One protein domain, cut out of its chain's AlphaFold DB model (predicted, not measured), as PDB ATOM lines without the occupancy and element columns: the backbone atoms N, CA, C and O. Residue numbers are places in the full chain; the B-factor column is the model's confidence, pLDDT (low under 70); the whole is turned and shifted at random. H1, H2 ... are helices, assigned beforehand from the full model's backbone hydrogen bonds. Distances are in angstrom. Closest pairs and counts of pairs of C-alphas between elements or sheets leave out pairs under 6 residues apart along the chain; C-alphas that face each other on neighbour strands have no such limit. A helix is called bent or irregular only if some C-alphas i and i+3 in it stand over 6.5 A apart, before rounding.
ATOM      1  N   GLY A  33     278.616 350.774 296.457       30.22
ATOM      2  CA  GLY A  33     277.230 350.768 295.973       30.22
ATOM      3  C   GLY A  33     276.758 352.088 295.348       30.22
ATOM      4  O   GLY A  33     275.918 352.072 294.457       30.22
ATOM      5  N   ASN A  34     277.351 353.227 295.725       43.03
ATOM      6  CA  ASN A  34     276.895 354.546 295.264       43.03
ATOM      7  C   ASN A  34     277.545 355.030 293.955       43.03
ATOM      8  O   ASN A  34     277.160 356.077 293.437       43.03
ATOM      9  N   ILE A  35     278.549 354.329 293.409       41.19
ATOM     10  CA  ILE A  35     279.202 354.747 292.149       41.19
ATOM     11  C   ILE A  35     278.379 354.304 290.930       41.19
ATOM     12  O   ILE A  35     278.236 355.070 289.978       41.19
ATOM     13  N   GLU A  36     277.768 353.119 290.975       43.12
ATOM     14  CA  GLU A  36     276.819 352.666 289.946       43.12
ATOM     15  C   GLU A  36     275.532 353.510 289.932       43.12
ATOM     16  O   GLU A  36     274.967 353.763 288.869       43.12
ATOM     17  N   GLU A  37     275.105 354.039 291.080       43.84
ATOM     18  CA  GLU A  37     273.922 354.903 291.176       43.84
ATOM     19  C   GLU A  37     274.097 356.240 290.418       43.84
ATOM     20  O   GLU A  37     273.129 356.810 289.906       43.84
ATOM     21  N   LEU A  38     275.345 356.702 290.232       41.88
ATOM     22  CA  LEU A  38     275.669 357.854 289.380       41.88
ATOM     23  C   LEU A  38     275.437 357.568 287.883       41.88
ATOM     24  O   LEU A  38     275.120 358.500 287.142       41.88
ATOM     25  N   ARG A  39     275.529 356.302 287.432       40.53
ATOM     26  CA  ARG A  39     275.186 355.896 286.048       40.53
ATOM     27  C   ARG A  39     273.679 355.901 285.792       40.53
ATOM     28  O   ARG A  39     273.259 356.102 284.654       40.53
ATOM     29  N   ALA A  40     272.863 355.664 286.821       39.22
ATOM     30  CA  ALA A  40     271.435 355.385 286.660       39.22
ATOM     31  C   ALA A  40     270.569 356.634 286.402       39.22
ATOM     32  O   ALA A  40     269.449 356.519 285.901       39.22
ATOM     33  N   ARG A  41     271.071 357.848 286.673       42.53
ATOM     34  CA  ARG A  41     270.351 359.101 286.377       42.53
ATOM     35  C   ARG A  41     270.620 359.564 284.944       42.53
ATOM     36  O   ARG A  41     271.333 360.537 284.713       42.53
ATOM     37  N   ARG A  42     270.033 358.861 283.972       32.94
ATOM     38  CA  ARG A  42     270.045 359.250 282.552       32.94
ATOM     39  C   ARG A  42     269.382 360.629 282.397       32.94
ATOM     40  O   ARG A  42     268.177 360.756 282.589       32.94
ATOM     41  N   CYS A  43     270.160 361.654 282.056       35.59
ATOM     42  CA  CYS A  43     269.668 362.994 281.734       35.59
ATOM     43  C   CYS A  43     270.362 363.499 280.460       35.59
ATOM     44  O   CYS A  43     271.506 363.125 280.206       35.59
ATOM     45  N   ASN A  44     269.672 364.329 279.673       45.38
ATOM     46  CA  ASN A  44     270.107 364.919 278.392       45.38
ATOM     47  C   ASN A  44     271.257 365.948 278.532       45.38
ATOM     48  O   ASN A  44     271.303 366.952 277.822       45.38
ATOM     49  N   ASP A  45     272.176 365.733 279.468       42.34
ATOM     50  CA  ASP A  45     273.263 366.649 279.782       42.34
ATOM     51  C   ASP A  45     274.391 366.498 278.748       42.34
ATOM     52  O   ASP A  45     274.791 365.389 278.387       42.34
ATOM     53  N   ASN A  46     274.941 367.618 278.272       57.16
ATOM     54  CA  ASN A  46     276.187 367.584 277.507       57.16
ATOM     55  C   ASN A  46     277.351 367.123 278.408       57.16
ATOM     56  O   ASN A  46     277.287 367.196 279.638       57.16
ATOM     57  N   SER A  47     278.438 366.647 277.797       60.69
ATOM     58  CA  SER A  47     279.587 366.067 278.513       60.69
ATOM     59  C   SER A  47     280.172 366.986 279.595       60.69
ATOM     60  O   SER A  47     280.614 366.504 280.636       60.69
ATOM     61  N   SER A  48     280.115 368.309 279.403       61.81
ATOM     62  CA  SER A  48     280.543 369.299 280.398       61.81
ATOM     63  C   SER A  48     279.663 369.329 281.649       61.81
ATOM     64  O   SER A  48     280.184 369.408 282.759       61.81
ATOM     65  N   ASN A  49     278.339 369.241 281.509       62.69
ATOM     66  CA  ASN A  49     277.434 369.247 282.660       62.69
ATOM     67  C   ASN A  49     277.564 367.955 283.472       62.69
ATOM     68  O   ASN A  49     277.555 367.994 284.704       62.69
ATOM     69  N   LEU A  50     277.761 366.825 282.786       70.00
ATOM     70  CA  LEU A  50     278.043 365.543 283.428       70.00
ATOM     71  C   LEU A  50     279.316 365.616 284.281       70.00
ATOM     72  O   LEU A  50     279.319 365.187 285.433       70.00
ATOM     73  N   LEU A  51     280.371 366.230 283.741       72.44
ATOM     74  CA  LEU A  51     281.627 366.452 284.445       72.44
ATOM     75  C   LEU A  51     281.457 367.327 285.692       72.44
ATOM     76  O   LEU A  51     281.897 366.948 286.773       72.44
ATOM     77  N   VAL A  52     280.790 368.479 285.571       71.44
ATOM     78  CA  VAL A  52     280.555 369.378 286.717       71.44
ATOM     79  C   VAL A  52     279.792 368.658 287.832       71.44
ATOM     80  O   VAL A  52     280.128 368.809 289.007       71.44
ATOM     81  N   ARG A  53     278.786 367.847 287.479       75.88
ATOM     82  CA  ARG A  53     278.024 367.042 288.443       75.88
ATOM     83  C   ARG A  53     278.893 365.981 289.108       75.88
ATOM     84  O   ARG A  53     278.865 365.869 290.329       75.88
ATOM     85  N   PHE A  54     279.688 365.251 288.326       80.88
ATOM     86  CA  PHE A  54     280.624 364.255 288.844       80.88
ATOM     87  C   PHE A  54     281.603 364.866 289.854       80.88
ATOM     88  O   PHE A  54     281.753 364.340 290.954       80.88
ATOM     89  N   LEU A  55     282.207 366.014 289.531       82.38
ATOM     90  CA  LEU A  55     283.125 366.710 290.440       82.38
ATOM     91  C   LEU A  55     282.417 367.204 291.706       82.38
ATOM     92  O   LEU A  55     282.979 367.116 292.794       82.38
ATOM     93  N   GLY A  56     281.172 367.672 291.583       81.12
ATOM     94  CA  GLY A  56     280.349 368.046 292.732       81.12
ATOM     95  C   GLY A  56     280.070 366.875 293.679       81.12
ATOM     96  O   GLY A  56     280.102 367.057 294.892       81.12
ATOM     97  N   GLU A  57     279.839 365.672 293.151       81.00
ATOM     98  CA  GLU A  57     279.669 364.462 293.967       81.00
ATOM     99  C   GLU A  57     280.991 363.970 294.560       81.00
ATOM    100  O   GLU A  57     281.034 363.555 295.717       81.00
ATOM    101  N   LEU A  58     282.092 364.066 293.811       83.75
ATOM    102  CA  LEU A  58     283.422 363.709 294.304       83.75
ATOM    103  C   LEU A  58     283.844 364.602 295.481       83.75
ATOM    104  O   LEU A  58     284.334 364.088 296.483       83.75
ATOM    105  N   ALA A  59     283.572 365.910 295.405       85.06
ATOM    106  CA  ALA A  59     283.860 366.872 296.471       85.06
ATOM    107  C   ALA A  59     283.152 366.558 297.801       85.06
ATOM    108  O   ALA A  59     283.653 366.929 298.859       85.06
ATOM    109  N   LYS A  60     282.004 365.864 297.762       82.19
ATOM    110  CA  LYS A  60     281.232 365.474 298.955       82.19
ATOM    111  C   LYS A  60     281.810 364.275 299.693       82.19
ATOM    112  O   LYS A  60     281.473 364.043 300.852       82.19
ATOM    113  N   LYS A  61     282.655 363.483 299.035       83.06
ATOM    114  CA  LYS A  61     283.206 362.265 299.622       83.06
ATOM    115  C   LYS A  61     284.386 362.621 300.521       83.06
ATOM    116  O   LYS A  61     285.489 362.854 300.033       83.06
ATOM    117  N   SER A  62     284.178 362.581 301.835       80.12
ATOM    118  CA  SER A  62     285.213 362.882 302.839       80.12
ATOM    119  C   SER A  62     286.453 361.983 302.751       80.12
ATOM    120  O   SER A  62     287.534 362.407 303.146       80.12
ATOM    121  N   ALA A  63     286.318 360.775 302.191       79.44
ATOM    122  CA  ALA A  63     287.436 359.871 301.913       79.44
ATOM    123  C   ALA A  63     288.447 360.454 300.908       79.44
ATOM    124  O   ALA A  63     289.635 360.157 300.988       79.44
ATOM    125  N   PHE A  64     287.973 361.282 299.975       81.69
ATOM    126  CA  PHE A  64     288.803 361.964 298.983       81.69
ATOM    127  C   PHE A  64     289.093 363.400 299.418       81.69
ATOM    128  O   PHE A  64     290.247 363.821 299.446       81.69
ATOM    129  N   CYS A  65     288.046 364.128 299.804       83.69
ATOM    130  CA  CYS A  65     288.092 365.546 300.130       83.69
ATOM    131  C   CYS A  65     287.659 365.769 301.595       83.69
ATOM    132  O   CYS A  65     286.517 366.160 301.851       83.69
ATOM    133  N   PRO A  66     288.526 365.492 302.586       82.56
ATOM    134  CA  PRO A  66     288.191 365.650 304.000       82.56
ATOM    135  C   PRO A  66     287.867 367.107 304.353       82.56
ATOM    136  O   PRO A  66     288.510 368.039 303.876       82.56
ATOM    137  N   ILE A  67     286.872 367.299 305.223       81.88
ATOM    138  CA  ILE A  67     286.429 368.627 305.692       81.88
ATOM    139  C   ILE A  67     287.397 369.203 306.740       81.88
ATOM    140  O   ILE A  67     287.448 370.408 306.941       81.88
ATOM    141  N   SER A  68     288.203 368.356 307.386       79.81
ATOM    142  CA  SER A  68     289.183 368.777 308.396       79.81
ATOM    143  C   SER A  68     290.378 369.546 307.828       79.81
ATOM    144  O   SER A  68     291.151 370.106 308.595       79.81
ATOM    145  N   VAL A  69     290.578 369.526 306.509       82.31
ATOM    146  CA  VAL A  69     291.647 370.286 305.857       82.31
ATOM    147  C   VAL A  69     291.150 371.707 305.627       82.31
ATOM    148  O   VAL A  69     290.121 371.889 304.990       82.31
ATOM    149  N   GLU A  70     291.853 372.725 306.114       74.75
ATOM    150  CA  GLU A  70     291.378 374.114 306.005       74.75
ATOM    151  C   GLU A  70     291.552 374.685 304.589       74.75
ATOM    152  O   GLU A  70     290.760 375.525 304.123       74.75
ATOM    153  N   ARG A  71     292.582 374.208 303.879       74.00
ATOM    154  CA  ARG A  71     292.980 374.723 302.570       74.00
ATOM    155  C   ARG A  71     293.225 373.639 301.533       74.00
ATOM    156  O   ARG A  71     293.850 372.620 301.799       74.00
ATOM    157  N   TRP A  72     292.797 373.906 300.303       78.62
ATOM    158  CA  TRP A  72     292.925 372.955 299.199       78.62
ATOM    159  C   TRP A  72     294.382 372.583 298.884       78.62
ATOM    160  O   TRP A  72     294.675 371.433 298.572       78.62
ATOM    161  N   ASP A  73     295.310 373.532 299.015       73.25
ATOM    162  CA  ASP A  73     296.737 373.308 298.767       73.25
ATOM    163  C   ASP A  73     297.447 372.494 299.859       73.25
ATOM    164  O   ASP A  73     298.580 372.061 299.648       73.25
ATOM    165  N   GLU A  74     296.778 372.263 300.991       79.75
ATOM    166  CA  GLU A  74     297.222 371.388 302.082       79.75
ATOM    167  C   GLU A  74     296.648 369.968 301.954       79.75
ATOM    168  O   GLU A  74     296.894 369.109 302.804       79.75
ATOM    169  N   MET A  75     295.879 369.691 300.892       83.69
ATOM    170  CA  MET A  75     295.392 368.347 300.607       83.69
ATOM    171  C   MET A  75     296.581 367.386 300.479       83.69
ATOM    172  O   MET A  75     297.513 367.625 299.712       83.69
ATOM    173  N   SER A  76     296.545 366.287 301.239       82.44
ATOM    174  CA  SER A  76     297.634 365.307 301.222       82.44
ATOM    175  C   SER A  76     297.848 364.732 299.820       82.44
ATOM    176  O   SER A  76     296.884 364.467 299.096       82.44
ATOM    177  N   GLU A  77     299.102 364.448 299.459       79.31
ATOM    178  CA  GLU A  77     299.423 363.856 298.152       79.31
ATOM    179  C   GLU A  77     298.680 362.537 297.904       79.31
ATOM    180  O   GLU A  77     298.281 362.252 296.774       79.31
ATOM    181  N   LYS A  78     298.451 361.746 298.962       83.19
ATOM    182  CA  LYS A  78     297.670 360.504 298.900       83.19
ATOM    183  C   LYS A  78     296.245 360.774 298.415       83.19
ATOM    184  O   LYS A  78     295.774 360.105 297.495       83.19
ATOM    185  N   ASN A  79     295.584 361.773 298.992       82.56
ATOM    186  CA  ASN A  79     294.227 362.150 298.609       82.56
ATOM    187  C   ASN A  79     294.201 362.753 297.203       82.56
ATOM    188  O   ASN A  79     293.350 362.380 296.400       82.56
ATOM    189  N   SER A  80     295.165 363.614 296.864       81.25
ATOM    190  CA  SER A  80     295.264 364.203 295.525       81.25
ATOM    191  C   SER A  80     295.445 363.141 294.435       81.25
ATOM    192  O   SER A  80     294.785 363.207 293.398       81.25
ATOM    193  N   LYS A  81     296.283 362.124 294.680       82.25
ATOM    194  CA  LYS A  81     296.449 360.977 293.774       82.25
ATOM    195  C   LYS A  81     295.165 360.151 293.664       82.25
ATOM    196  O   LYS A  81     294.761 359.818 292.555       82.25
ATOM    197  N   ALA A  82     294.490 359.870 294.780       83.38
ATOM    198  CA  ALA A  82     293.235 359.114 294.782       83.38
ATOM    199  C   ALA A  82     292.108 359.832 294.015       83.38
ATOM    200  O   ALA A  82     291.413 359.210 293.212       83.38
ATOM    201  N   ILE A  83     291.968 361.148 294.214       83.38
ATOM    202  CA  ILE A  83     291.057 362.015 293.452       83.38
ATOM    203  C   ILE A  83     291.356 361.902 291.956       83.38
ATOM    204  O   ILE A  83     290.450 361.693 291.150       83.38
ATOM    205  N   TRP A  84     292.632 362.024 291.581       82.81
ATOM    206  CA  TRP A  84     293.039 362.031 290.182       82.81
ATOM    207  C   TRP A  84     292.827 360.688 289.485       82.81
ATOM    208  O   TRP A  84     292.334 360.661 288.358       82.81
ATOM    209  N   ASN A  85     293.138 359.582 290.158       81.12
ATOM    210  CA  ASN A  85     292.873 358.241 289.639       81.12
ATOM    211  C   ASN A  85     291.369 358.036 289.423       81.12
ATOM    212  O   ASN A  85     290.959 357.641 288.337       81.12
ATOM    213  N   CYS A  86     290.537 358.447 290.386       80.88
ATOM    214  CA  CYS A  86     289.083 358.380 290.245       80.88
ATOM    215  C   CYS A  86     288.574 359.185 289.034       80.88
ATOM    216  O   CYS A  86     287.708 358.707 288.301       80.88
ATOM    217  N   ILE A  87     289.127 360.378 288.787       78.94
ATOM    218  CA  ILE A  87     288.793 361.189 287.606       78.94
ATOM    219  C   ILE A  87     289.209 360.469 286.317       78.94
ATOM    220  O   ILE A  87     288.391 360.364 285.406       78.94
ATOM    221  N   LYS A  88     290.444 359.959 286.242       75.88
ATOM    222  CA  LYS A  88     290.974 359.252 285.062       75.88
ATOM    223  C   LYS A  88     290.176 357.996 284.710       75.88
ATOM    224  O   LYS A  88     289.943 357.748 283.533       75.88
ATOM    225  N   ASP A  89     289.722 357.248 285.711       73.19
ATOM    226  CA  ASP A  89     288.948 356.019 285.504       73.19
ATOM    227  C   ASP A  89     287.568 356.288 284.883       73.19
ATOM    228  O   ASP A  89     286.991 355.424 284.224       73.19
ATOM    229  N   HIS A  90     287.030 357.493 285.084       67.44
ATOM    230  CA  HIS A  90     285.693 357.864 284.620       67.44
ATOM    231  C   HIS A  90     285.720 358.791 283.399       67.44
ATOM    232  O   HIS A  90     284.695 358.948 282.731       67.44
ATOM    233  N   LEU A  91     286.854 359.449 283.120       67.31
ATOM    234  CA  LEU A  91     286.944 360.543 282.157       67.31
ATOM    235  C   LEU A  91     288.301 360.559 281.437       67.31
ATOM    236  O   LEU A  91     289.362 360.546 282.056       67.31
ATOM    237  N   VAL A  92     288.259 360.690 280.111       60.94
ATOM    238  CA  VAL A  92     289.454 360.826 279.269       60.94
ATOM    239  C   VAL A  92     289.784 362.311 279.092       60.94
ATOM    240  O   VAL A  92     289.044 363.038 278.429       60.94
ATOM    241  N   TYR A  93     290.906 362.761 279.660       59.84
ATOM    242  CA  TYR A  93     291.459 364.103 279.444       59.84
ATOM    243  C   TYR A  93     292.898 364.016 278.959       59.84
ATOM    244  O   TYR A  93     293.722 363.377 279.605       59.84
ATOM    245  N   ASP A  94     293.208 364.733 277.881       53.47
ATOM    246  CA  ASP A  94     294.574 364.844 277.361       53.47
ATOM    247  C   ASP A  94     294.918 366.294 276.977       53.47
ATOM    248  O   ASP A  94     295.380 366.605 275.883       53.47
ATOM    249  N   TYR A  95     294.600 367.245 277.863       66.12
ATOM    250  CA  TYR A  95     295.056 368.624 277.695       66.12
ATOM    251  C   TYR A  95     295.207 369.346 279.033       66.12
ATOM    252  O   TYR A  95     294.283 369.383 279.849       66.12
ATOM    253  N   ALA A  96     296.361 369.987 279.233       64.19
ATOM    254  CA  ALA A  96     296.750 370.647 280.481       64.19
ATOM    255  C   ALA A  96     295.711 371.658 281.007       64.19
ATOM    256  O   ALA A  96     295.487 371.746 282.214       64.19
ATOM    257  N   ALA A  97     295.025 372.392 280.122       62.94
ATOM    258  CA  ALA A  97     294.001 373.344 280.559       62.94
ATOM    259  C   ALA A  97     292.755 372.657 281.142       62.94
ATOM    260  O   ALA A  97     292.149 373.195 282.066       62.94
ATOM    261  N   GLY A  98     292.391 371.468 280.645       67.69
ATOM    262  CA  GLY A  98     291.277 370.679 281.180       67.69
ATOM    263  C   GLY A  98     291.585 370.113 282.566       67.69
ATOM    264  O   GLY A  98     290.733 370.143 283.451       67.69
ATOM    265  N   ILE A  99     292.834 369.690 282.787       71.06
ATOM    266  CA  ILE A  99     293.321 369.244 284.102       71.06
ATOM    267  C   ILE A  99     293.198 370.384 285.114       71.06
ATOM    268  O   ILE A  99     292.566 370.233 286.158       71.06
ATOM    269  N   LYS A 100     293.738 371.555 284.766       71.94
ATOM    270  CA  LYS A 100     293.699 372.742 285.621       71.94
ATOM    271  C   LYS A 100     292.266 373.164 285.968       71.94
ATOM    272  O   LYS A 100     291.958 373.448 287.121       71.94
ATOM    273  N   TRP A 101     291.382 373.166 284.973       74.88
ATOM    274  CA  TRP A 101     289.965 373.476 285.148       74.88
ATOM    275  C   TRP A 101     289.254 372.501 286.099       74.88
ATOM    276  O   TRP A 101     288.482 372.918 286.962       74.88
ATOM    277  N   THR A 102     289.547 371.208 285.956       77.00
ATOM    278  CA  THR A 102     288.959 370.134 286.767       77.00
ATOM    279  C   THR A 102     289.329 370.299 288.236       77.00
ATOM    280  O   THR A 102     288.451 370.279 289.097       77.00
ATOM    281  N   TRP A 103     290.614 370.533 288.516       80.06
ATOM    282  CA  TRP A 103     291.098 370.801 289.869       80.06
ATOM    283  C   TRP A 103     290.444 372.031 290.483       80.06
ATOM    284  O   TRP A 103     290.012 371.985 291.632       80.06
ATOM    285  N   ALA A 104     290.311 373.100 289.703       74.88
ATOM    286  CA  ALA A 104     289.689 374.319 290.179       74.88
ATOM    287  C   ALA A 104     288.210 374.159 290.521       74.88
ATOM    288  O   ALA A 104     287.761 374.589 291.580       74.88
ATOM    289  N   THR A 105     287.472 373.482 289.645       78.06
ATOM    290  CA  THR A 105     286.054 373.202 289.864       78.06
ATOM    291  C   THR A 105     285.874 372.307 291.088       78.06
ATOM    292  O   THR A 105     284.988 372.546 291.901       78.06
ATOM    293  N   LEU A 106     286.723 371.290 291.265       83.31
ATOM    294  CA  LEU A 106     286.656 370.409 292.430       83.31
ATOM    295  C   LEU A 106     286.926 371.162 293.742       83.31
ATOM    296  O   LEU A 106     286.184 370.995 294.708       83.31
ATOM    297  N   ALA A 107     287.950 372.015 293.759       80.88
ATOM    298  CA  ALA A 107     288.319 372.823 294.915       80.88
ATOM    299  C   ALA A 107     287.223 373.827 295.308       80.88
ATOM    300  O   ALA A 107     286.895 373.946 296.489       80.88
ATOM    301  N   GLU A 108     286.619 374.505 294.326       78.38
ATOM    302  CA  GLU A 108     285.477 375.402 294.537       78.38
ATOM    303  C   GLU A 108     284.316 374.648 295.202       78.38
ATOM    304  O   GLU A 108     283.828 375.056 296.256       78.38
ATOM    305  N   ARG A 109     283.926 373.488 294.653       83.12
ATOM    306  CA  ARG A 109     282.835 372.661 295.202       83.12
ATOM    307  C   ARG A 109     283.121 372.146 296.602       83.12
ATOM    308  O   ARG A 109     282.218 372.108 297.436       83.12
ATOM    309  N   TRP A 110     284.361 371.761 296.870       84.25
ATOM    310  CA  TRP A 110     284.767 371.341 298.203       84.25
ATOM    311  C   TRP A 110     284.691 372.496 299.207       84.25
ATOM    312  O   TRP A 110     284.171 372.316 300.307       84.25
ATOM    313  N   LYS A 111     285.120 373.706 298.825       82.38
ATOM    314  CA  LYS A 111     285.048 374.873 299.712       82.38
ATOM    315  C   LYS A 111     283.604 375.286 300.008       82.38
ATOM    316  O   LYS A 111     283.295 375.620 301.149       82.38
ATOM    317  N   GLU A 112     282.709 375.195 299.024       82.56
ATOM    318  CA  GLU A 112     281.266 375.408 299.228       82.56
ATOM    319  C   GLU A 112     280.673 374.444 300.255       82.56
ATOM    320  O   GLU A 112     279.868 374.845 301.098       82.56
ATOM    321  N   LEU A 113     281.090 373.175 300.200       82.94
ATOM    322  CA  LEU A 113     280.652 372.161 301.149       82.94
ATOM    323  C   LEU A 113     281.132 372.481 302.567       82.94
ATOM    324  O   LEU A 113     280.346 372.382 303.504       82.94
ATOM    325  N   GLN A 114     282.391 372.899 302.722       79.38
ATOM    326  CA  GLN A 114     282.924 373.280 304.031       79.38
ATOM    327  C   GLN A 114     282.201 374.474 304.643       79.38
ATOM    328  O   GLN A 114     281.901 374.479 305.832       79.38
ATOM    329  N   LEU A 115     281.942 375.498 303.831       79.31
ATOM    330  CA  LEU A 115     281.284 376.718 304.288       79.31
ATOM    331  C   LEU A 115     279.773 376.526 304.476       79.31
ATOM    332  O   LEU A 115     279.119 377.401 305.037       79.31
ATOM    333  N   ASN A 116     279.214 375.415 303.981       80.50
ATOM    334  CA  ASN A 116     277.777 375.175 303.864       80.50
ATOM    335  C   ASN A 116     277.030 376.342 303.186       80.50
ATOM    336  O   ASN A 116     275.879 376.653 303.493       80.50
ATOM    337  N   ARG A 117     277.717 377.028 302.270       80.06
ATOM    338  CA  ARG A 117     277.193 378.136 301.474       80.06
ATOM    339  C   ARG A 117     278.019 378.289 300.202       80.06
ATOM    340  O   ARG A 117     279.159 377.831 300.150       80.06
ATOM    341  N   PRO A 118     277.490 378.979 299.185       73.06
ATOM    342  CA  PRO A 118     278.293 379.368 298.040       73.06
ATOM    343  C   PRO A 118     279.535 380.182 298.421       73.06
ATOM    344  O   PRO A 118     279.465 381.055 299.294       73.06
ATOM    345  N   VAL A 119     280.639 379.925 297.719       74.31
ATOM    346  CA  VAL A 119     281.823 380.790 297.734       74.31
ATOM    347  C   VAL A 119     281.489 382.041 296.927       74.31
ATOM    348  O   VAL A 119     280.934 381.949 295.829       74.31
ATOM    349  N   CYS A 120     281.775 383.217 297.476       76.50
ATOM    350  CA  CYS A 120     281.522 384.471 296.782       76.50
ATOM    351  C   CYS A 120     282.720 384.880 295.917       76.50
ATOM    352  O   CYS A 120     283.862 384.463 296.120       76.50
ATOM    353  N   ARG A 121     282.470 385.757 294.944       78.75
ATOM    354  CA  ARG A 121     283.489 386.196 293.986       78.75
ATOM    355  C   ARG A 121     284.691 386.884 294.638       78.75
ATOM    356  O   ARG A 121     285.824 386.699 294.202       78.75
ATOM    357  N   VAL A 122     284.445 387.655 295.696       81.69
ATOM    358  CA  VAL A 122     285.491 388.337 296.470       81.69
ATOM    359  C   VAL A 122     286.422 387.328 297.145       81.69
ATOM    360  O   VAL A 122     287.636 387.507 297.099       81.69
ATOM    361  N   GLU A 123     285.884 386.235 297.692       80.62
ATOM    362  CA  GLU A 123     286.683 385.159 298.296       80.62
ATOM    363  C   GLU A 123     287.598 384.496 297.261       80.62
ATOM    364  O   GLU A 123     288.781 384.266 297.530       80.62
ATOM    365  N   VAL A 124     287.083 384.265 296.050       79.44
ATOM    366  CA  VAL A 124     287.890 383.757 294.934       79.44
ATOM    367  C   VAL A 124     289.001 384.749 294.578       79.44
ATOM    368  O   VAL A 124     290.146 384.333 294.427       79.44
ATOM    369  N   ILE A 125     288.729 386.054 294.502       82.19
ATOM    370  CA  ILE A 125     289.773 387.054 294.216       82.19
ATOM    371  C   ILE A 125     290.831 387.090 295.320       82.19
ATOM    372  O   ILE A 125     292.016 386.989 295.003       82.19
ATOM    373  N   PHE A 126     290.441 387.165 296.594       84.62
ATOM    374  CA  PHE A 126     291.396 387.188 297.706       84.62
ATOM    375  C   PHE A 126     292.335 385.993 297.687       84.62
ATOM    376  O   PHE A 126     293.536 386.158 297.893       84.62
ATOM    377  N   SER A 127     291.820 384.813 297.355       78.31
ATOM    378  CA  SER A 127     292.652 383.624 297.240       78.31
ATOM    379  C   SER A 127     293.791 383.814 296.219       78.31
ATOM    380  O   SER A 127     294.936 383.484 296.518       78.31
ATOM    381  N   THR A 128     293.536 384.458 295.071       78.75
ATOM    382  CA  THR A 128     294.561 384.720 294.037       78.75
ATOM    383  C   THR A 128     295.612 385.756 294.441       78.75
ATOM    384  O   THR A 128     296.681 385.827 293.829       78.75
ATOM    385  N   LEU A 129     295.327 386.563 295.467       83.62
ATOM    386  CA  LEU A 129     296.235 387.589 295.980       83.62
ATOM    387  C   LEU A 129     297.172 387.044 297.066       83.62
ATOM    388  O   LEU A 129     298.142 387.721 297.416       83.62
ATOM    389  N   LEU A 130     296.925 385.831 297.570       81.75
ATOM    390  CA  LEU A 130     297.663 385.206 298.666       81.75
ATOM    391  C   LEU A 130     298.587 384.074 298.185       81.75
ATOM    392  O   LEU A 130     298.316 383.343 297.236       81.75
ATOM    393  N   LYS A 131     299.720 383.921 298.872       80.38
ATOM    394  CA  LYS A 131     300.676 382.815 298.746       80.38
ATOM    395  C   LYS A 131     300.254 381.643 299.636       80.38
ATOM    396  O   LYS A 131     299.434 381.775 300.543       80.38
ATOM    397  N   LYS A 132     300.927 380.496 299.465       70.56
ATOM    398  CA  LYS A 132     300.752 379.311 300.326       70.56
ATOM    399  C   LYS A 132     300.931 379.602 301.819       70.56
ATOM    400  O   LYS A 132     300.181 379.099 302.634       70.56
ATOM    401  N   ASN A 133     301.853 380.482 302.191       76.62
ATOM    402  CA  ASN A 133     302.084 380.855 303.591       76.62
ATOM    403  C   ASN A 133     301.130 381.942 304.127       76.62
ATOM    404  O   ASN A 133     301.385 382.478 305.199       76.62
ATOM    405  N   GLY A 134     300.089 382.320 303.376       79.81
ATOM    406  CA  GLY A 134     299.127 383.354 303.774       79.81
ATOM    407  C   GLY A 134     299.599 384.796 303.555       79.81
ATOM    408  O   GLY A 134     298.837 385.722 303.800       79.81
ATOM    409  N   ASN A 135     300.822 385.015 303.062       85.19
ATOM    410  CA  ASN A 135     301.297 386.356 302.712       85.19
ATOM    411  C   ASN A 135     300.822 386.774 301.319       85.19
ATOM    412  O   ASN A 135     300.641 385.926 300.451       85.19
ATOM    413  N   TYR A 136     300.727 388.076 301.051       87.88
ATOM    414  CA  TYR A 136     300.397 388.560 299.711       87.88
ATOM    415  C   TYR A 136     301.451 388.173 298.662       87.88
ATOM    416  O   TYR A 136     302.655 388.079 298.938       87.88
ATOM    417  N   VAL A 137     300.989 387.944 297.428       83.25
ATOM    418  CA  VAL A 137     301.842 387.614 296.275       83.25
ATOM    419  C   VAL A 137     302.858 388.736 296.018       83.25
ATOM    420  O   VAL A 137     304.041 388.451 295.812       83.25
ATOM    421  N   ASN A 138     302.411 389.992 296.097       89.94
ATOM    422  CA  ASN A 138     303.186 391.226 295.945       89.94
ATOM    423  C   ASN A 138     302.481 392.408 296.657       89.94
ATOM    424  O   ASN A 138     301.335 392.281 297.087       89.94
ATOM    425  N   GLU A 139     303.153 393.563 296.755       91.94
ATOM    426  CA  GLU A 139     302.578 394.781 297.365       91.94
ATOM    427  C   GLU A 139     301.370 395.325 296.588       91.94
ATOM    428  O   GLU A 139     300.435 395.861 297.175       91.94
ATOM    429  N   GLU A 140     301.339 395.142 295.267       88.44
ATOM    430  CA  GLU A 140     300.180 395.511 294.448       88.44
ATOM    431  C   GLU A 140     298.942 394.686 294.826       88.44
ATOM    432  O   GLU A 140     297.866 395.238 295.036       88.44
ATOM    433  N   GLY A 141     299.098 393.371 294.984       87.19
ATOM    434  CA  GLY A 141     298.033 392.470 295.410       87.19
ATOM    435  C   GLY A 141     297.555 392.772 296.824       87.19
ATOM    436  O   GLY A 141     296.357 392.700 297.086       87.19
ATOM    437  N   LYS A 142     298.462 393.201 297.708       93.00
ATOM    438  CA  LYS A 142     298.102 393.731 299.025       93.00
ATOM    439  C   LYS A 142     297.244 394.995 298.910       93.00
ATOM    440  O   LYS A 142     296.158 395.034 299.478       93.00
ATOM    441  N   SER A 143     297.670 395.977 298.113       92.94
ATOM    442  CA  SER A 143     296.906 397.214 297.890       92.94
ATOM    443  C   SER A 143     295.522 396.947 297.286       92.94
ATOM    444  O   SER A 143     294.538 397.576 297.667       92.94
ATOM    445  N   ILE A 144     295.419 395.989 296.360       89.88
ATOM    446  CA  ILE A 144     294.137 395.554 295.795       89.88
ATOM    447  C   ILE A 144     293.251 394.939 296.884       89.88
ATOM    448  O   ILE A 144     292.074 395.283 296.970       89.88
ATOM    449  N   ALA A 145     293.796 394.045 297.713       90.50
ATOM    450  CA  ALA A 145     293.035 393.397 298.776       90.50
ATOM    451  C   ALA A 145     292.509 394.405 299.810       90.50
ATOM    452  O   ALA A 145     291.358 394.300 300.239       90.50
ATOM    453  N   GLU A 146     293.319 395.405 300.161       93.12
ATOM    454  CA  GLU A 146     292.934 396.514 301.041       93.12
ATOM    455  C   GLU A 146     291.779 397.320 300.432       93.12
ATOM    456  O   GLU A 146     290.730 397.443 301.062       93.12
ATOM    457  N   LYS A 147     291.891 397.742 299.164       92.81
ATOM    458  CA  LYS A 147     290.813 398.467 298.464       92.81
ATOM    459  C   LYS A 147     289.510 397.674 298.392       92.81
ATOM    460  O   LYS A 147     288.431 398.246 298.544       92.81
ATOM    461  N   ILE A 148     289.587 396.364 298.140       90.19
ATOM    462  CA  ILE A 148     288.402 395.496 298.134       90.19
ATOM    463  C   ILE A 148     287.787 395.457 299.533       90.19
ATOM    464  O   ILE A 148     286.580 395.628 299.667       90.19
ATOM    465  N   SER A 149     288.605 395.277 300.571       90.19
ATOM    466  CA  SER A 149     288.140 395.181 301.959       90.19
ATOM    467  C   SER A 149     287.461 396.466 302.436       90.19
ATOM    468  O   SER A 149     286.408 396.397 303.064       90.19
ATOM    469  N   GLU A 150     288.003 397.633 302.080       89.50
ATOM    470  CA  GLU A 150     287.426 398.948 302.401       89.50
ATOM    471  C   GLU A 150     286.020 399.139 301.814       89.50
ATOM    472  O   GLU A 150     285.156 399.750 302.437       89.50
ATOM    473  N   ASN A 151     285.774 398.591 300.623       83.56
ATOM    474  CA  ASN A 151     284.508 398.740 299.902       83.56
ATOM    475  C   ASN A 151     283.526 397.577 300.150       83.56
ATOM    476  O   ASN A 151     282.368 397.657 299.736       83.56
ATOM    477  N   LEU A 152     283.962 396.505 300.822       82.31
ATOM    478  CA  LEU A 152     283.201 395.259 300.952       82.31
ATOM    479  C   LEU A 152     281.948 395.407 301.820       82.31
ATOM    480  O   LEU A 152     280.904 394.864 301.469       82.31
ATOM    481  N   SER A 153     282.026 396.153 302.926       76.38
ATOM    482  CA  SER A 153     280.885 396.359 303.832       76.38
ATOM    483  C   SER A 153     279.717 397.052 303.128       76.38
ATOM    484  O   SER A 153     278.568 396.645 303.278       76.38
ATOM    485  N   GLN A 154     280.022 398.052 302.295       71.75
ATOM    486  CA  GLN A 154     279.023 398.767 301.500       71.75
ATOM    487  C   GLN A 154     278.395 397.867 300.425       71.75
ATOM    488  O   GLN A 154     277.208 397.983 300.124       71.75
ATOM    489  N   ASP A 155     279.187 396.964 299.843       71.75
ATOM    490  CA  ASP A 155     278.724 395.987 298.855       71.75
ATOM    491  C   ASP A 155     277.782 394.954 299.502       71.75
ATOM    492  O   ASP A 155     276.712 394.666 298.974       71.75
ATOM    493  N   GLN A 156     278.120 394.452 300.697       71.62
ATOM    494  CA  GLN A 156     277.290 393.496 301.440       71.62
ATOM    495  C   GLN A 156     275.943 394.082 301.887       71.62
ATOM    496  O   GLN A 156     274.927 393.390 301.826       71.62
ATOM    497  N   GLU A 157     275.914 395.351 302.298       69.25
ATOM    498  CA  GLU A 157     274.676 396.044 302.674       69.25
ATOM    499  C   GLU A 157     273.726 396.200 301.474       69.25
ATOM    500  O   GLU A 157     272.530 395.915 301.582       69.25
ATOM    501  N   ARG A 158     274.253 396.557 300.293       63.50
ATOM    502  CA  ARG A 158     273.464 396.627 299.048       63.50
ATOM    503  C   ARG A 158     272.858 395.280 298.683       63.50
ATOM    504  O   ARG A 158     271.668 395.200 298.397       63.50
ATOM    505  N   VAL A 159     273.646 394.213 298.785       64.19
ATOM    506  CA  VAL A 159     273.198 392.842 298.511       64.19
ATOM    507  C   VAL A 159     272.067 392.415 299.451       64.19
ATOM    508  O   VAL A 159     271.102 391.795 299.001       64.19
ATOM    509  N   ALA A 160     272.152 392.773 300.735       64.62
ATOM    510  CA  ALA A 160     271.099 392.495 301.710       64.62
ATOM    511  C   ALA A 160     269.812 393.292 301.434       64.62
ATOM    512  O   ALA A 160     268.716 392.779 301.653       64.62
ATOM    513  N   THR A 161     269.943 394.520 300.925       62.41
ATOM    514  CA  THR A 161     268.807 395.404 300.617       62.41
ATOM    515  C   THR A 161     268.110 395.011 299.309       62.41
ATOM    516  O   THR A 161     266.889 395.092 299.208       62.41
ATOM    517  N   GLU A 162     268.871 394.547 298.315       63.16
ATOM    518  CA  GLU A 162     268.378 394.164 296.983       63.16
ATOM    519  C   GLU A 162     267.994 392.672 296.876       63.16
ATOM    520  O   GLU A 162     267.428 392.247 295.869       63.16
ATOM    521  N   GLY A 163     268.264 391.864 297.911       56.34
ATOM    522  CA  GLY A 163     267.836 390.461 297.995       56.34
ATOM    523  C   GLY A 163     268.563 389.505 297.041       56.34
ATOM    524  O   GLY A 163     268.029 388.444 296.707       56.34
ATOM    525  N   VAL A 164     269.769 389.854 296.579       53.97
ATOM    526  CA  VAL A 164     270.483 389.103 295.530       53.97
ATOM    527  C   VAL A 164     271.411 388.022 296.132       53.97
ATOM    528  O   VAL A 164     272.208 388.319 297.021       53.97
ATOM    529  N   PRO A 165     271.372 386.751 295.679       52.72
ATOM    530  CA  PRO A 165     272.211 385.684 296.241       52.72
ATOM    531  C   PRO A 165     273.713 385.832 295.924       52.72
ATOM    532  O   PRO A 165     274.114 385.928 294.764       52.72
ATOM    533  N   SER A 166     274.570 385.685 296.944       53.31
ATOM    534  CA  SER A 166     276.032 385.915 296.910       53.31
ATOM    535  C   SER A 166     276.848 385.124 295.869       53.31
ATOM    536  O   SER A 166     278.000 385.470 295.614       53.31
ATOM    537  N   LYS A 167     276.279 384.074 295.260       49.97
ATOM    538  CA  LYS A 167     276.925 383.270 294.202       49.97
ATOM    539  C   LYS A 167     276.836 383.914 292.811       49.97
ATOM    540  O   LYS A 167     277.642 383.608 291.941       49.97
ATOM    541  N   ILE A 168     275.838 384.776 292.600       50.41
ATOM    542  CA  ILE A 168     275.475 385.363 291.296       50.41
ATOM    543  C   ILE A 168     275.869 386.848 291.234       50.41
ATOM    544  O   ILE A 168     275.627 387.509 290.232       50.41
ATOM    545  N   ASN A 169     276.521 387.385 292.272       53.22
ATOM    546  CA  ASN A 169     276.862 388.806 292.372       53.22
ATOM    547  C   ASN A 169     278.019 389.199 291.447       53.22
ATOM    548  O   ASN A 169     279.128 389.485 291.892       53.22
ATOM    549  N   ALA A 170     277.742 389.196 290.149       60.09
ATOM    550  CA  ALA A 170     278.312 390.108 289.182       60.09
ATOM    551  C   ALA A 170     277.223 391.051 288.716       60.09
ATOM    552  O   ALA A 170     276.559 390.812 287.710       60.09
ATOM    553  N   TYR A 171     277.026 392.101 289.505       66.00
ATOM    554  CA  TYR A 171     276.149 393.201 289.150       66.00
ATOM    555  C   TYR A 171     276.985 394.412 288.717       66.00
ATOM    556  O   TYR A 171     278.175 394.496 289.045       66.00
ATOM    557  N   PRO A 172     276.394 395.341 287.948       59.62
ATOM    558  CA  PRO A 172     277.085 396.559 287.546       59.62
ATOM    559  C   PRO A 172     277.598 397.321 288.778       59.62
ATOM    560  O   PRO A 172     276.825 397.627 289.679       59.62
ATOM    561  N   ASP A 173     278.898 397.621 288.811       70.19
ATOM    562  CA  ASP A 173     279.580 398.369 289.883       70.19
ATOM    563  C   ASP A 173     279.712 397.672 291.251       70.19
ATOM    564  O   ASP A 173     279.773 398.335 292.295       70.19
ATOM    565  N   ASP A 174     279.816 396.343 291.271       78.62
ATOM    566  CA  ASP A 174     280.269 395.627 292.470       78.62
ATOM    567  C   ASP A 174     281.699 396.019 292.899       78.62
ATOM    568  O   ASP A 174     282.455 396.684 292.177       78.62
ATOM    569  N   VAL A 175     282.098 395.597 294.103       85.31
ATOM    570  CA  VAL A 175     283.406 395.951 294.673       85.31
ATOM    571  C   VAL A 175     284.591 395.578 293.774       85.31
ATOM    572  O   VAL A 175     285.578 396.312 293.701       85.31
ATOM    573  N   ILE A 176     284.495 394.470 293.040       83.50
ATOM    574  CA  ILE A 176     285.560 394.014 292.143       83.50
ATOM    575  C   ILE A 176     285.628 394.912 290.904       83.50
ATOM    576  O   ILE A 176     286.724 395.316 290.510       83.50
ATOM    577  N   GLY A 177     284.482 395.276 290.325       81.75
ATOM    578  CA  GLY A 177     284.383 396.220 289.214       81.75
ATOM    579  C   GLY A 177     284.893 397.615 289.578       81.75
ATOM    580  O   GLY A 177     285.558 398.259 288.770       81.75
ATOM    581  N   LYS A 178     284.687 398.068 290.819       85.50
ATOM    582  CA  LYS A 178     285.243 399.343 291.306       85.50
ATOM    583  C   LYS A 178     286.767 399.323 291.403       85.50
ATOM    584  O   LYS A 178     287.420 400.285 291.007       85.50
ATOM    585  N   VAL A 179     287.341 398.239 291.927       88.12
ATOM    586  CA  VAL A 179     288.795 398.141 292.142       88.12
ATOM    587  C   VAL A 179     289.544 397.880 290.839       88.12
ATOM    588  O   VAL A 179     290.614 398.447 290.622       88.12
ATOM    589  N   TYR A 180     288.991 397.040 289.966       83.44
ATOM    590  CA  TYR A 180     289.663 396.612 288.745       83.44
ATOM    591  C   TYR A 180     289.093 397.207 287.442       83.44
ATOM    592  O   TYR A 180     289.557 396.850 286.352       83.44
ATOM    593  N   GLY A 181     288.077 398.060 287.528       84.00
ATOM    594  CA  GLY A 181     287.360 398.613 286.382       84.00
ATOM    595  C   GLY A 181     286.328 397.658 285.773       84.00
ATOM    596  O   GLY A 181     286.127 396.533 286.236       84.00
ATOM    597  N   ALA A 182     285.690 398.114 284.694       78.25
ATOM    598  CA  ALA A 182     284.629 397.383 284.007       78.25
ATOM    599  C   ALA A 182     285.054 395.966 283.573       78.25
ATOM    600  O   ALA A 182     286.171 395.736 283.097       78.25
ATOM    601  N   GLU A 183     284.137 395.011 283.727       78.44
ATOM    602  CA  GLU A 183     284.303 393.642 283.235       78.44
ATOM    603  C   GLU A 183     284.211 393.583 281.702       78.44
ATOM    604  O   GLU A 183     283.623 394.447 281.048       78.44
ATOM    605  N   HIS A 184     284.794 392.540 281.111       71.50
ATOM    606  CA  HIS A 184     284.765 392.360 279.660       71.50
ATOM    607  C   HIS A 184     283.477 391.648 279.231       71.50
ATOM    608  O   HIS A 184     282.991 390.742 279.908       71.50
ATOM    609  N   SER A 185     282.950 391.986 278.050       68.94
ATOM    610  CA  SER A 185     281.790 391.271 277.502       68.94
ATOM    611  C   SER A 185     282.080 389.769 277.372       68.94
ATOM    612  O   SER A 185     283.085 389.361 276.782       68.94
ATOM    613  N   GLY A 186     281.219 388.941 277.970       66.75
ATOM    614  CA  GLY A 186     281.346 387.480 277.979       66.75
ATOM    615  C   GLY A 186     282.416 386.909 278.919       66.75
ATOM    616  O   GLY A 186     282.632 385.697 278.906       66.75
ATOM    617  N   ARG A 187     283.096 387.735 279.727       70.69
ATOM    618  CA  ARG A 187     284.071 387.283 280.731       70.69
ATOM    619  C   ARG A 187     283.969 388.120 281.994       70.69
ATOM    620  O   ARG A 187     284.328 389.293 281.989       70.69
ATOM    621  N   VAL A 188     283.570 387.474 283.081       71.06
ATOM    622  CA  VAL A 188     283.525 388.090 284.404       71.06
ATOM    623  C   VAL A 188     284.612 387.474 285.275       71.06
ATOM    624  O   VAL A 188     284.686 386.252 285.410       71.06
ATOM    625  N   ARG A 189     285.480 388.304 285.858       77.38
ATOM    626  CA  ARG A 189     286.532 387.842 286.775       77.38
ATOM    627  C   ARG A 189     285.948 387.040 287.928       77.38
ATOM    628  O   ARG A 189     284.959 387.455 288.512       77.38
ATOM    629  N   ALA A 190     286.601 385.934 288.285       73.94
ATOM    630  CA  ALA A 190     286.212 385.066 289.398       73.94
ATOM    631  C   ALA A 190     284.783 384.472 289.313       73.94
ATOM    632  O   ALA A 190     284.303 383.906 290.291       73.94
ATOM    633  N   LEU A 191     284.132 384.532 288.143       69.81
ATOM    634  CA  LEU A 191     282.957 383.725 287.817       69.81
ATOM    635  C   LEU A 191     283.277 382.787 286.660       69.81
ATOM    636  O   LEU A 191     283.772 383.212 285.619       69.81
ATOM    637  N   GLY A 192     282.954 381.507 286.851       59.22
ATOM    638  CA  GLY A 192     283.287 380.461 285.898       59.22
ATOM    639  C   GLY A 192     284.794 380.264 285.852       59.22
ATOM    640  O   GLY A 192     285.480 380.826 284.997       59.22
ATOM    641  N   VAL A 193     285.330 379.430 286.747       51.09
ATOM    642  CA  VAL A 193     286.662 378.887 286.492       51.09
ATOM    643  C   VAL A 193     286.516 378.084 285.215       51.09
ATOM    644  O   VAL A 193     285.786 377.108 285.184       51.09
ATOM    645  N   GLY A 194     287.058 378.590 284.119       48.16
ATOM    646  CA  GLY A 194     286.671 378.187 282.782       48.16
ATOM    647  C   GLY A 194     287.792 378.543 281.845       48.16
ATOM    648  O   GLY A 194     288.163 379.710 281.717       48.16
ATOM    649  N   VAL A 195     288.330 377.548 281.151       35.94
ATOM    650  CA  VAL A 195     289.018 377.858 279.911       35.94
ATOM    651  C   VAL A 195     287.970 378.547 279.043       35.94
ATOM    652  O   VAL A 195     286.903 377.976 278.813       35.94
ATOM    653  N   CYS A 196     288.213 379.796 278.636       38.72
ATOM    654  CA  CYS A 196     287.275 380.492 277.762       38.72
ATOM    655  C   CYS A 196     286.955 379.542 276.594       38.72
ATOM    656  O   CYS A 196     287.910 379.004 276.022       38.72
ATOM    657  N   PRO A 197     285.679 379.291 276.241       39.75
ATOM    658  CA  PRO A 197     285.328 378.316 275.205       39.75
ATOM    659  C   PRO A 197     286.114 378.505 273.897       39.75
ATOM    660  O   PRO A 197     286.384 377.538 273.194       39.75
ATOM    661  N   THR A 198     286.579 379.731 273.630       37.91
ATOM    662  CA  THR A 198     287.469 380.090 272.520       37.91
ATOM    663  C   THR A 198     288.855 379.432 272.527       37.91
ATOM    664  O   THR A 198     289.442 379.307 271.456       37.91
ATOM    665  N   SER A 199     289.388 378.997 273.674       37.97
ATOM    666  CA  SER A 199     290.720 378.374 273.769       37.97
ATOM    667  C   SER A 199     290.690 376.838 273.775       37.97
ATOM    668  O   SER A 199     291.697 376.232 273.425       37.97
ATOM    669  N   VAL A 200     289.569 376.200 274.143       36.78
ATOM    670  CA  VAL A 200     289.423 374.717 274.136       36.78
ATOM    671  C   VAL A 200     288.730 374.229 272.879       36.78
ATOM    672  O   VAL A 200     289.084 373.190 272.332       36.78
ATOM    673  N   PHE A 201     287.782 375.006 272.371       36.34
ATOM    674  CA  PHE A 201     287.074 374.687 271.153       36.34
ATOM    675  C   PHE A 201     287.457 375.737 270.119       36.34
ATOM    676  O   PHE A 201     286.904 376.837 270.082       36.34
ATOM    677  N   LYS A 202     288.418 375.403 269.250       40.81
ATOM    678  CA  LYS A 202     288.567 376.107 267.972       40.81
ATOM    679  C   LYS A 202     287.291 375.875 267.160       40.81
ATOM    680  O   LYS A 202     287.261 375.029 266.276       40.81
ATOM    681  N   THR A 203     286.240 376.633 267.442       38.00
ATOM    682  CA  THR A 203     284.994 376.547 266.683       38.00
ATOM    683  C   THR A 203     284.399 377.928 266.491       38.00
ATOM    684  O   THR A 203     283.504 378.394 267.190       38.00
TER     685      THR A 203
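Overview. This is residues 33 to 203 of the 277 residues of the protein "uncharacterized protein LOC113784619" of Cicer arietinum (UniProt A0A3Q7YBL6). Two groups of helices sit side by side along the longest axis: H2, H3 and H4 form a loose triangle at one end, and the hairpin of H5 and H6a with H7 forms a second cluster at the other. H1 lies at the outer edge of the first group, the arm H6b runs on beyond H7 in the second, and the stretch after H7 folds back towards H4 and ends in the short H8. The printed part has 171 residues with eight named helices, H1 to H8 in order, and no named strand; its class is all helix. It is compact, with a radius of gyration of the C-alphas of 17.9 A, and its rounded outline spans 49 by 38 by 34 A.

Along the chain. H1, residues 33 to 40, begins at C-alpha 33, (277.230, 350.768, 295.973); it is neither bent nor irregular, but only just: C-alphas 33 and 36 are 6.3 A apart. H2 is residues 47 to 60, 20.5 A long, and H3 is residues 77 to 90, 20.2 A. H4, residues 96 to 115, runs 29.0 A from C-alpha 96 at (296.750, 370.647, 280.481). H5 is residues 121 to 129. H6, residues 139 to 162, was assigned as one helix by its hydrogen bonds but is bent: C-alphas 150 and 153 are 7.2 A apart. Its arms H6a, residues 139 to 150, and H6b, residues 153 to 162, stand at a steep tilt of 45 degrees. H7 is residues 175 to 180; H8, residues 197 to 200, ends at C-alpha 200, (289.423, 374.717, 274.136).

Arrangement. H1 touches no helix; it is only just apart from H2, at 8.1 A. H2 and H4 touch, closest at the C-alphas of Ala 59 and Trp 110, 4.9 A, at a steep tilt of 44 degrees, the same way. H3 is close to H2 but not clearly touching, with the C-alphas of Leu 58 and Ile 83 7.9 A apart, and H3 and H4 are near each other. The helical hairpin H5 and H6a touches at the C-alphas of Leu 129 and Gly 141, 5.2 A, at a shallow tilt of 24 degrees, opposite ways. H6a touches H7 with residues 144 to 148 alone, closest at the C-alphas of Ile 148 and Val 175, 6.1 A. H8 is only just apart from H4, at 8.0 A. In H4, H5, H6a, H6b and H7 every O i to N i+4 pair is within hydrogen-bond range; H2 and H3 have 9 of 10 each, H1 has 1 of 4 with 3 of 5 O i to N i+3 pairs, and H8 is too short for such a pair.

Size, cuts and confidence. The farthest C-alphas, of Ala 40 and Glu 139, are 51.3 A apart. The printed part has no cut. The links H2 to H3, H6 to H7 and H7 to H8 are long, and residues 39 to 44 stand free. The mean pLDDT of the printed part is 71.2; 57 residues are under 70, among them 33 to 49, 157 to 172 and 191 to 203.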